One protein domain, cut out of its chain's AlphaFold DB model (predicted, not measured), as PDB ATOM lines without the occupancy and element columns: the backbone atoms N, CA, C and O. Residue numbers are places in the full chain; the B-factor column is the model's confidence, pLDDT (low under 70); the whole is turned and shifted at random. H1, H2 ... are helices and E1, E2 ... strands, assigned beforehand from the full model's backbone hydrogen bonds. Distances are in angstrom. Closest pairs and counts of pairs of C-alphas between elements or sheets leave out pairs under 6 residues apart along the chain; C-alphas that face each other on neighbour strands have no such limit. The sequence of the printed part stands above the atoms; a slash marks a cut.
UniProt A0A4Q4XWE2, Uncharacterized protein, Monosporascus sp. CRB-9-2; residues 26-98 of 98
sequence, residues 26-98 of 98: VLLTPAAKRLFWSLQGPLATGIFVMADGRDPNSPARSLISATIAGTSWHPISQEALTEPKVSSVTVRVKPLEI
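Overview. This is residues 26 to 98 of the 98 residues of an uncharacterized protein of Monosporascus sp. CRB-9-2 (UniProt A0A4Q4XWE2). Little regular structure: a loop-rich body holds two small two-stranded sheets, E1 with E2 and the hairpin E3-E4, whose tip, residues 66 to 71, sticks out, while residues 87 to 98 form a free tail. The 73 printed residues run E1, H1, E2, E3, E4, H2; both sheets are antiparallel, and the class is mixed, with only 22 residues in named elements. The whole is loose, radius of gyration of the C-alphas 14.9 A, spanning 43 by 33 by 26 A.

Arrangement. E1, residues 35 to 37, and E2, residues 47 to 49, are antiparallel at 151 degrees; N 36 and O 48 are within hydrogen-bond range, 2.8 A. H1, residues 43 to 46, comes closest to E3, residues 64 to 67, at the C-alphas of Ala 44 and Ile 64, 6.8 A. E3 and E4, residues 70 to 73, form a hairpin at 147 degrees; N 67 and O 70 are within range, 2.7 A. H2, residues 75 to 78, and E2 are only just apart, 8.1 A. Both helices are too short for an O i to N i+4 pair; each has its one O i to N i+3 pair within range.

Along the chain. E1 is 6.6 A long from C-alpha 35 at (-44.604, -17.833, -5.744), H1 5.0 A, E2 7.0 A, E3 9.7 A, E4 10.2 A, and H2 5.9 A to C-alpha 78 at (-48.678, -6.245, -10.319).

Size, cuts and confidence. The C-alphas farthest apart, Ile 68 and Ile 98, are 44.4 A apart. The printed part has no cut; E2 to E3 is a long link. Residues 53 to 54, 56 and 98 are under pLDDT 70.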
ATOM      1  N   VAL A  26     -49.895  -9.920   8.633       76.00
ATOM      2  CA  VAL A  26     -49.664  -9.875   7.190       76.00
ATOM      3  C   VAL A  26     -49.970 -11.262   6.628       76.00
ATOM      4  O   VAL A  26     -49.210 -12.212   6.830       76.00
ATOM      5  N   LEU A  27     -51.102 -11.397   5.944       86.75
ATOM      6  CA  LEU A  27     -51.511 -12.652   5.323       86.75
ATOM      7  C   LEU A  27     -51.047 -12.693   3.872       86.75
ATOM      8  O   LEU A  27     -51.180 -11.717   3.142       86.75
ATOM      9  N   LEU A  28     -50.553 -13.849   3.429       87.19
ATOM     10  CA  LEU A  28     -50.248 -14.070   2.017       87.19
ATOM     11  C   LEU A  28     -51.539 -14.190   1.209       87.19
ATOM     12  O   LEU A  28     -52.403 -15.026   1.519       87.19
ATOM     13  N   THR A  29     -51.636 -13.415   0.132       89.44
ATOM     14  CA  THR A  29     -52.736 -13.544  -0.827       89.44
ATOM     15  C   THR A  29     -52.651 -14.884  -1.572       89.44
ATOM     16  O   THR A  29     -51.603 -15.543  -1.577       89.44
ATOM     17  N   PRO A  30     -53.737 -15.339  -2.224       89.25
ATOM     18  CA  PRO A  30     -53.687 -16.529  -3.074       89.25
ATOM     19  C   PRO A  30     -52.614 -16.441  -4.166       89.25
ATOM     20  O   PRO A  30     -51.971 -17.444  -4.468       89.25
ATOM     21  N   ALA A  31     -52.379 -15.240  -4.701       88.44
ATOM     22  CA  ALA A  31     -51.315 -14.960  -5.653       88.44
ATOM     23  C   ALA A  31     -49.933 -15.233  -5.043       88.44
ATOM     24  O   ALA A  31     -49.155 -16.015  -5.584       88.44
ATOM     25  N   ALA A  32     -49.652 -14.688  -3.858       89.06
ATOM     26  CA  ALA A  32     -48.368 -14.905  -3.195       89.06
ATOM     27  C   ALA A  32     -48.071 -16.377  -2.895       89.06
ATOM     28  O   ALA A  32     -46.924 -16.800  -3.002       89.06
ATOM     29  N   LYS A  33     -49.095 -17.188  -2.605       89.06
ATOM     30  CA  LYS A  33     -48.938 -18.639  -2.377       89.06
ATOM     31  C   LYS A  33     -48.493 -19.416  -3.621       89.06
ATOM     32  O   LYS A  33     -48.094 -20.569  -3.505       89.06
ATOM     33  N   ARG A  34     -48.565 -18.810  -4.808       90.62
ATOM     34  CA  ARG A  34     -48.083 -19.394  -6.068       90.62
ATOM     35  C   ARG A  34     -46.616 -19.085  -6.342       90.62
ATOM     36  O   ARG A  34     -46.049 -19.682  -7.254       90.62
ATOM     37  N   LEU A  35     -46.015 -18.158  -5.596       88.88
ATOM     38  CA  LEU A  35     -44.604 -17.833  -5.744       88.88
ATOM     39  C   LEU A  35     -43.756 -18.924  -5.098       88.88
ATOM     40  O   LEU A  35     -43.912 -19.250  -3.923       88.88
ATOM     41  N   PHE A  36     -42.837 -19.461  -5.883       86.44
ATOM     42  CA  PHE A  36     -41.837 -20.419  -5.456       86.44
ATOM     43  C   PHE A  36     -40.456 -19.819  -5.708       86.44
ATOM     44  O   PHE A  36     -40.181 -19.332  -6.801       86.44
ATOM     45  N   TRP A  37     -39.584 -19.852  -4.706       84.50
ATOM     46  CA  TRP A  37     -38.212 -19.374  -4.839       84.50
ATOM     47  C   TRP A  37     -37.245 -20.531  -4.612       84.50
ATOM     48  O   TRP A  37     -37.151 -21.065  -3.506       84.50
ATOM     49  N   SER A  38     -36.499 -20.906  -5.653       75.25
ATOM     50  CA  SER A  38     -35.348 -21.781  -5.478       75.25
ATOM     51  C   SER A  38     -34.177 -20.961  -4.943       75.25
ATOM     52  O   SER A  38     -33.705 -20.044  -5.614       75.25
ATOM     53  N   LEU A  39     -33.644 -21.338  -3.780       75.44
ATOM     54  CA  LEU A  39     -32.401 -20.760  -3.242       75.44
ATOM     55  C   LEU A  39     -31.182 -20.993  -4.154       75.44
ATOM     56  O   LEU A  39     -30.120 -20.420  -3.931       75.44
ATOM     57  N   GLN A  40     -31.332 -21.829  -5.180       76.81
ATOM     58  CA  GLN A  40     -30.292 -22.119  -6.150       76.81
ATOM     59  C   GLN A  40     -30.315 -21.091  -7.283       76.81
ATOM     60  O   GLN A  40     -31.143 -21.164  -8.189       76.81
ATOM     61  N   GLY A  41     -29.380 -20.141  -7.225       70.75
ATOM     62  CA  GLY A  41     -29.099 -19.183  -8.294       70.75
ATOM     63  C   GLY A  41     -29.455 -17.723  -7.971       70.75
ATOM     64  O   GLY A  41     -29.935 -17.412  -6.880       70.75
ATOM     65  N   PRO A  42     -29.193 -16.799  -8.914       79.56
ATOM     66  CA  PRO A  42     -29.511 -15.382  -8.754       79.56
ATOM     67  C   PRO A  42     -31.008 -15.143  -8.520       79.56
ATOM     68  O   PRO A  42     -31.848 -15.771  -9.161       79.56
ATOM     69  N   LEU A  43     -31.356 -14.167  -7.672       73.81
ATOM     70  CA  LEU A  43     -32.754 -13.801  -7.389       73.81
ATOM     71  C   LEU A  43     -33.559 -13.516  -8.669       73.81
ATOM     72  O   LEU A  43     -34.720 -13.899  -8.769       73.81
ATOM     73  N   ALA A  44     -32.921 -12.899  -9.668       73.69
ATOM     74  CA  ALA A  44     -33.535 -12.571 -10.954       73.69
ATOM     75  C   ALA A  44     -34.027 -13.801 -11.742       73.69
ATOM     76  O   ALA A  44     -34.906 -13.668 -12.588       73.69
ATOM     77  N   THR A  45     -33.468 -14.983 -11.476       78.88
ATOM     78  CA  THR A  45     -33.774 -16.231 -12.193       78.88
ATOM     79  C   THR A  45     -34.315 -17.332 -11.284       78.88
ATOM     80  O   THR A  45     -34.703 -18.383 -11.777       78.88
ATOM     81  N   GLY A  46     -34.306 -17.125  -9.964       84.00
ATOM     82  CA  GLY A  46     -34.694 -18.136  -8.978       84.00
ATOM     83  C   GLY A  46     -36.169 -18.103  -8.579       84.00
ATOM     84  O   GLY A  46     -36.605 -18.983  -7.838       84.00
ATOM     85  N   ILE A  47     -36.935 -17.099  -9.018       88.25
ATOM     86  CA  ILE A  47     -38.348 -16.958  -8.648       88.25
ATOM     87  C   ILE A  47     -39.241 -17.469  -9.776       88.25
ATOM     88  O   ILE A  47     -39.186 -16.992 -10.911       88.25
ATOM     89  N   PHE A  48     -40.124 -18.393  -9.422       89.00
ATOM     90  CA  PHE A  48     -41.085 -19.027 -10.304       89.00
ATOM     91  C   PHE A  48     -42.511 -18.835  -9.786       89.00
ATOM     92  O   PHE A  48     -42.755 -18.637  -8.597       89.00
ATOM     93  N   VAL A  49     -43.467 -18.905 -10.701       90.56
ATOM     94  CA  VAL A  49     -44.898 -18.777 -10.459       90.56
ATOM     95  C   VAL A  49     -45.555 -20.090 -10.853       90.56
ATOM     96  O   VAL A  49     -45.577 -20.450 -12.032       90.56
ATOM     97  N   MET A  50     -46.084 -20.808  -9.869       90.38
ATOM     98  CA  MET A  50     -46.844 -22.040 -10.078       90.38
ATOM     99  C   MET A  50     -48.220 -21.721 -10.679       90.38
ATOM    100  O   MET A  50     -48.801 -20.660 -10.404       90.38
ATOM    101  N   ALA A  51     -48.777 -22.618 -11.498       84.38
ATOM    102  CA  ALA A  51     -50.151 -22.448 -11.976       84.38
ATOM    103  C   ALA A  51     -51.135 -22.539 -10.799       84.38
ATOM    104  O   ALA A  51     -51.954 -21.636 -10.635       84.38
ATOM    105  N   ASP A  52     -50.928 -23.517  -9.912       78.50
ATOM    106  CA  ASP A  52     -51.697 -23.705  -8.681       78.50
ATOM    107  C   ASP A  52     -50.803 -23.611  -7.440       78.50
ATOM    108  O   ASP A  52     -49.764 -24.258  -7.344       78.50
ATOM    109  N   GLY A  53     -51.215 -22.819  -6.445       67.12
ATOM    110  CA  GLY A  53     -50.400 -22.481  -5.264       67.12
ATOM    111  C   GLY A  53     -50.205 -23.607  -4.243       67.12
ATOM    112  O   GLY A  53     -49.924 -23.327  -3.079       67.12
ATOM    113  N   ARG A  54     -50.447 -24.863  -4.628       67.00
ATOM    114  CA  ARG A  54     -50.369 -26.040  -3.745       67.00
ATOM    115  C   ARG A  54     -49.761 -27.279  -4.400       67.00
ATOM    116  O   ARG A  54     -49.595 -28.271  -3.698       67.00
ATOM    117  N   ASP A  55     -49.443 -27.241  -5.691       71.12
ATOM    118  CA  ASP A  55     -48.877 -28.394  -6.390       71.12
ATOM    119  C   ASP A  55     -47.433 -28.105  -6.833       71.12
ATOM    120  O   ASP A  55     -47.225 -27.318  -7.759       71.12
ATOM    121  N   PRO A  56     -46.426 -28.742  -6.204       65.81
ATOM    122  CA  PRO A  56     -45.024 -28.577  -6.579       65.81
ATOM    123  C   PRO A  56     -44.688 -29.168  -7.958       65.81
ATOM    124  O   PRO A  56     -43.620 -28.876  -8.488       65.81
ATOM    125  N   ASN A  57     -45.576 -29.979  -8.544       73.50
ATOM    126  CA  ASN A  57     -45.424 -30.522  -9.897       73.50
ATOM    127  C   ASN A  57     -46.159 -29.685 -10.954       73.50
ATOM    128  O   ASN A  57     -46.071 -29.977 -12.149       73.50
ATOM    129  N   SER A  58     -46.886 -28.649 -10.525       75.25
ATOM    130  CA  SER A  58     -47.577 -27.736 -11.423       75.25
ATOM    131  C   SER A  58     -46.562 -27.027 -12.325       75.25
ATOM    132  O   SER A  58     -45.494 -26.634 -11.847       75.25
ATOM    133  N   PRO A  59     -46.863 -26.817 -13.620       76.94
ATOM    134  CA  PRO A  59     -45.957 -26.112 -14.515       76.94
ATOM    135  C   PRO A  59     -45.665 -24.707 -13.974       76.94
ATOM    136  O   PRO A  59     -46.533 -23.830 -13.954       76.94
ATOM    137  N   ALA A  60     -44.425 -24.505 -13.533       83.31
ATOM    138  CA  ALA A  60     -43.954 -23.242 -12.998       83.31
ATOM    139  C   ALA A  60     -43.337 -22.393 -14.116       83.31
ATOM    140  O   ALA A  60     -42.559 -22.880 -14.938       83.31
ATOM    141  N   ARG A  61     -43.688 -21.107 -14.160       88.31
ATOM    142  CA  ARG A  61     -43.107 -20.139 -15.103       88.31
ATOM    143  C   ARG A  61     -42.196 -19.180 -14.365       88.31
ATOM    144  O   ARG A  61     -42.485 -18.823 -13.233       88.31
ATOM    145  N   SER A  62     -41.121 -18.734 -15.004       89.06
ATOM    146  CA  SER A  62     -40.269 -17.707 -14.402       89.06
ATOM    147  C   SER A  62     -41.072 -16.430 -14.127       89.06
ATOM    148  O   SER A  62     -41.880 -16.014 -14.962       89.06
ATOM    149  N   LEU A  63     -40.835 -15.794 -12.976       88.31
ATOM    150  CA  LEU A  63     -41.391 -14.474 -12.663       88.31
ATOM    151  C   LEU A  63     -40.896 -13.417 -13.661       88.31
ATOM    152  O   LEU A  63     -41.625 -12.479 -13.986       88.31
ATOM    153  N   ILE A  64     -39.664 -13.585 -14.143       89.25
ATOM    154  CA  ILE A  64     -38.987 -12.685 -15.074       89.25
ATOM    155  C   ILE A  64     -38.509 -13.505 -16.271       89.25
ATOM    156  O   ILE A  64     -37.786 -14.489 -16.116       89.25
ATOM    157  N   SER A  65     -38.898 -13.109 -17.477       86.25
ATOM    158  CA  SER A  65     -38.483 -13.773 -18.714       86.25
ATOM    159  C   SER A  65     -37.752 -12.804 -19.635       86.25
ATOM    160  O   SER A  65     -38.156 -11.652 -19.796       86.25
ATOM    161  N   ALA A  66     -36.659 -13.269 -20.236       84.56
ATOM    162  CA  ALA A  66     -35.992 -12.546 -21.308       84.56
ATOM    163  C   ALA A  66     -36.728 -12.817 -22.626       84.56
ATOM    164  O   ALA A  66     -37.001 -13.962 -22.983       84.56
ATOM    165  N   THR A  67     -37.050 -11.753 -23.348       81.69
ATOM    166  CA  THR A  67     -37.712 -11.767 -24.654       81.69
ATOM    167  C   THR A  67     -36.857 -11.001 -25.661       81.69
ATOM    168  O   THR A  67     -35.968 -10.239 -25.283       81.69
ATOM    169  N   ILE A  68     -37.156 -11.150 -26.953       82.50
ATOM    170  CA  ILE A  68     -36.471 -10.408 -28.027       82.50
ATOM    171  C   ILE A  68     -36.616  -8.883 -27.830       82.50
ATOM    172  O   ILE A  68     -35.724  -8.125 -28.193       82.50
ATOM    173  N   ALA A  69     -37.710  -8.435 -27.206       85.31
ATOM    174  CA  ALA A  69     -37.991  -7.030 -26.916       85.31
ATOM    175  C   ALA A  69     -37.433  -6.543 -25.560       85.31
ATOM    176  O   ALA A  69     -37.668  -5.397 -25.180       85.31
ATOM    177  N   GLY A  70     -36.718  -7.392 -24.811       86.19
ATOM    178  CA  GLY A  70     -36.191  -7.081 -23.481       86.19
ATOM    179  C   GLY A  70     -36.795  -7.953 -22.382       86.19
ATOM    180  O   GLY A  70     -37.096  -9.124 -22.595       86.19
ATOM    181  N   THR A  71     -36.959  -7.406 -21.179       88.25
ATOM    182  CA  THR A  71     -37.438  -8.170 -20.015       88.25
ATOM    183  C   THR A  71     -38.957  -8.089 -19.885       88.25
ATOM    184  O   THR A  71     -39.521  -6.997 -19.885       88.25
ATOM    185  N   SER A  72     -39.616  -9.236 -19.730       89.69
ATOM    186  CA  SER A  72     -41.053  -9.342 -19.481       89.69
ATOM    187  C   SER A  72     -41.316  -9.921 -18.092       89.69
ATOM    188  O   SER A  72     -40.778 -10.972 -17.728       89.69
ATOM    189  N   TRP A  73     -42.145  -9.221 -17.320       89.81
ATOM    190  CA  TRP A  73     -42.563  -9.617 -15.979       89.81
ATOM    191  C   TRP A  73     -43.862 -10.413 -16.036       89.81
ATOM    192  O   TRP A  73     -44.782 -10.075 -16.782       89.81
ATOM    193  N   HIS A  74     -43.974 -11.441 -15.199       91.12
ATOM    194  CA  HIS A  74     -45.227 -12.166 -15.032       91.12
ATOM    195  C   HIS A  74     -46.316 -11.226 -14.464       91.12
ATOM    196  O   HIS A  74     -46.002 -10.408 -13.589       91.12
ATOM    197  N   PRO A  75     -47.597 -11.348 -14.879       91.50
ATOM    198  CA  PRO A  75     -48.684 -10.471 -14.418       91.50
ATOM    199  C   PRO A  75     -48.822 -10.366 -12.893       91.50
ATOM    200  O   PRO A  75     -49.119  -9.297 -12.371       91.50
ATOM    201  N   ILE A  76     -48.494 -11.449 -12.181       90.31
ATOM    202  CA  ILE A  76     -48.493 -11.513 -10.710       90.31
ATOM    203  C   ILE A  76     -47.607 -10.453 -10.037       90.31
ATOM    204  O   ILE A  76     -47.824 -10.120  -8.879       90.31
ATOM    205  N   SER A  77     -46.624  -9.895 -10.754       88.81
ATOM    206  CA  SER A  77     -45.787  -8.787 -10.270       88.81
ATOM    207  C   SER A  77     -46.581  -7.515  -9.961       88.81
ATOM    208  O   SER A  77     -46.100  -6.666  -9.215       88.81
ATOM    209  N   GLN A  78     -47.782  -7.381 -10.531       90.56
ATOM    210  CA  GLN A  78     -48.678  -6.245 -10.319       90.56
ATOM    211  C   GLN A  78     -49.764  -6.538  -9.268       90.56
ATOM    212  O   GLN A  78     -50.554  -5.653  -8.938       90.56
ATOM    213  N   GLU A  79     -49.819  -7.763  -8.738       90.00
ATOM    214  CA  GLU A  79     -50.806  -8.171  -7.738       90.00
ATOM    215  C   GLU A  79     -50.331  -7.844  -6.315       90.00
ATOM    216  O   GLU A  79     -49.139  -7.851  -6.002       90.00
ATOM    217  N   ALA A  80     -51.278  -7.582  -5.410       87.56
ATOM    218  CA  ALA A  80     -50.962  -7.493  -3.991       87.56
ATOM    219  C   ALA A  80     -50.580  -8.889  -3.469       87.56
ATOM    220  O   ALA A  80     -51.360  -9.838  -3.562       87.56
ATOM    221  N   LEU A  81     -49.373  -9.020  -2.918       88.56
ATOM    222  CA  LEU A  81     -48.874 -10.289  -2.371       88.56
ATOM    223  C   LEU A  81     -49.234 -10.482  -0.893       88.56
ATOM    224  O   LEU A  81     -49.186 -11.592  -0.363       88.56
ATOM    225  N   THR A  82     -49.636  -9.408  -0.229       88.50
ATOM    226  CA  THR A  82     -50.029  -9.422   1.172       88.50
ATOM    227  C   THR A  82     -51.348  -8.701   1.375       88.50
ATOM    228  O   THR A  82     -51.657  -7.756   0.648       88.50
ATOM    229  N   GLU A  83     -52.080  -9.118   2.401       85.31
ATOM    230  CA  GLU A  83     -53.191  -8.370   2.977       85.31
ATOM    231  C   GLU A  83     -52.831  -8.019   4.435       85.31
ATOM    232  O   GLU A  83     -52.600  -8.941   5.227       85.31
ATOM    233  N   PRO A  84     -52.721  -6.725   4.795       83.69
ATOM    234  CA  PRO A  84     -52.849  -5.559   3.916       83.69
ATOM    235  C   PRO A  84     -51.672  -5.402   2.936       83.69
ATOM    236  O   PRO A  84     -50.585  -5.956   3.141       83.69
ATOM    237  N   LYS A  85     -51.874  -4.631   1.857       79.75
ATOM    238  CA  LYS A  85     -50.823  -4.317   0.872       79.75
ATOM    239  C   LYS A  85     -49.634  -3.629   1.553       79.75
ATOM    240  O   LYS A  85     -49.808  -2.644   2.268       79.75
ATOM    241  N   VAL A  86     -48.416  -4.090   1.261       78.94
ATOM    242  CA  VAL A  86     -47.190  -3.396   1.682       78.94
ATOM    243  C   VAL A  86     -47.123  -2.016   1.022       78.94
ATOM    244  O   VAL A  86     -47.072  -1.903  -0.204       78.94
ATOM    245  N   SER A  87     -47.114  -0.964   1.838       77.56
ATOM    246  CA  SER A  87     -47.029   0.430   1.384       77.56
ATOM    247  C   SER A  87     -45.594   0.960   1.312       77.56
ATOM    248  O   SER A  87     -45.337   1.911   0.578       77.56
ATOM    249  N   SER A  88     -44.651   0.360   2.049       78.88
ATOM    250  CA  SER A  88     -43.235   0.745   2.033       78.88
ATOM    251  C   SER A  88     -42.322  -0.407   2.458       78.88
ATOM    252  O   SER A  88     -42.710  -1.266   3.249       78.88
ATOM    253  N   VAL A  89     -41.093  -0.415   1.937       78.19
ATOM    254  CA  VAL A  89     -40.024  -1.342   2.330       78.19
ATOM    255  C   VAL A  89     -38.791  -0.513   2.674       78.19
ATOM    256  O   VAL A  89     -38.356   0.307   1.870       78.19
ATOM    257  N   THR A  90     -38.219  -0.726   3.860       84.19
ATOM    258  CA  THR A  90     -36.970  -0.072   4.281       84.19
ATOM    259  C   THR A  90     -35.848  -1.100   4.313       84.19
ATOM    260  O   THR A  90     -35.883  -2.030   5.115       84.19
ATOM    261  N   VAL A  91     -34.835  -0.919   3.464       83.50
ATOM    262  CA  VAL A  91     -33.655  -1.793   3.410       83.50
ATOM    263  C   VAL A  91     -32.496  -1.111   4.127       83.50
ATOM    264  O   VAL A  91     -32.200   0.055   3.872       83.50
ATOM    265  N   ARG A  92     -31.829  -1.831   5.033       85.69
ATOM    266  CA  ARG A  92     -30.631  -1.356   5.738       85.69
ATOM    267  C   ARG A  92     -29.488  -2.319   5.458       85.69
ATOM    268  O   ARG A  92     -29.615  -3.508   5.728       85.69
ATOM    269  N   VAL A  93     -28.378  -1.800   4.945       88.19
ATOM    270  CA  VAL A  93     -27.142  -2.566   4.763       88.19
ATOM    271  C   VAL A  93     -26.225  -2.245   5.933       88.19
ATOM    272  O   VAL A  93     -25.989  -1.074   6.227       88.19
ATOM    273  N   LYS A  94     -25.736  -3.277   6.620       86.19
ATOM    274  CA  LYS A  94     -24.696  -3.145   7.640       86.19
ATOM    275  C   LYS A  94     -23.438  -3.853   7.136       86.19
ATOM    276  O   LYS A  94     -23.574  -4.962   6.617       86.19
ATOM    277  N   PRO A  95     -22.249  -3.239   7.246       83.69
ATOM    278  CA  PRO A  95     -21.005  -3.946   6.970       83.69
ATOM    279  C   PRO A  95     -20.871  -5.131   7.936       83.69
ATOM    280  O   PRO A  95     -21.295  -5.035   9.089       83.69
ATOM    281  N   LEU A  96     -20.309  -6.247   7.463       81.75
ATOM    282  CA  LEU A  96     -19.850  -7.289   8.378       81.75
ATOM    283  C   LEU A  96     -18.641  -6.737   9.135       81.75
ATOM    284  O   LEU A  96     -17.668  -6.322   8.506       81.75
ATOM    285  N   GLU A  97     -18.710  -6.725  10.463       75.81
ATOM    286  CA  GLU A  97     -17.510  -6.593  11.284       75.81
ATOM    287  C   GLU A  97     -16.718  -7.897  11.138       75.81
ATOM    288  O   GLU A  97     -17.273  -8.984  11.323       75.81
ATOM    289  N   ILE A  98     -15.464  -7.776  10.701       64.00
ATOM    290  CA  ILE A  98     -14.507  -8.878  10.548       64.00
ATOM    291  C   ILE A  98     -13.577  -8.855  11.754       64.00
ATOM    292  O   ILE A  98     -13.114  -7.739  12.087       64.00
TER     293      ILE A  98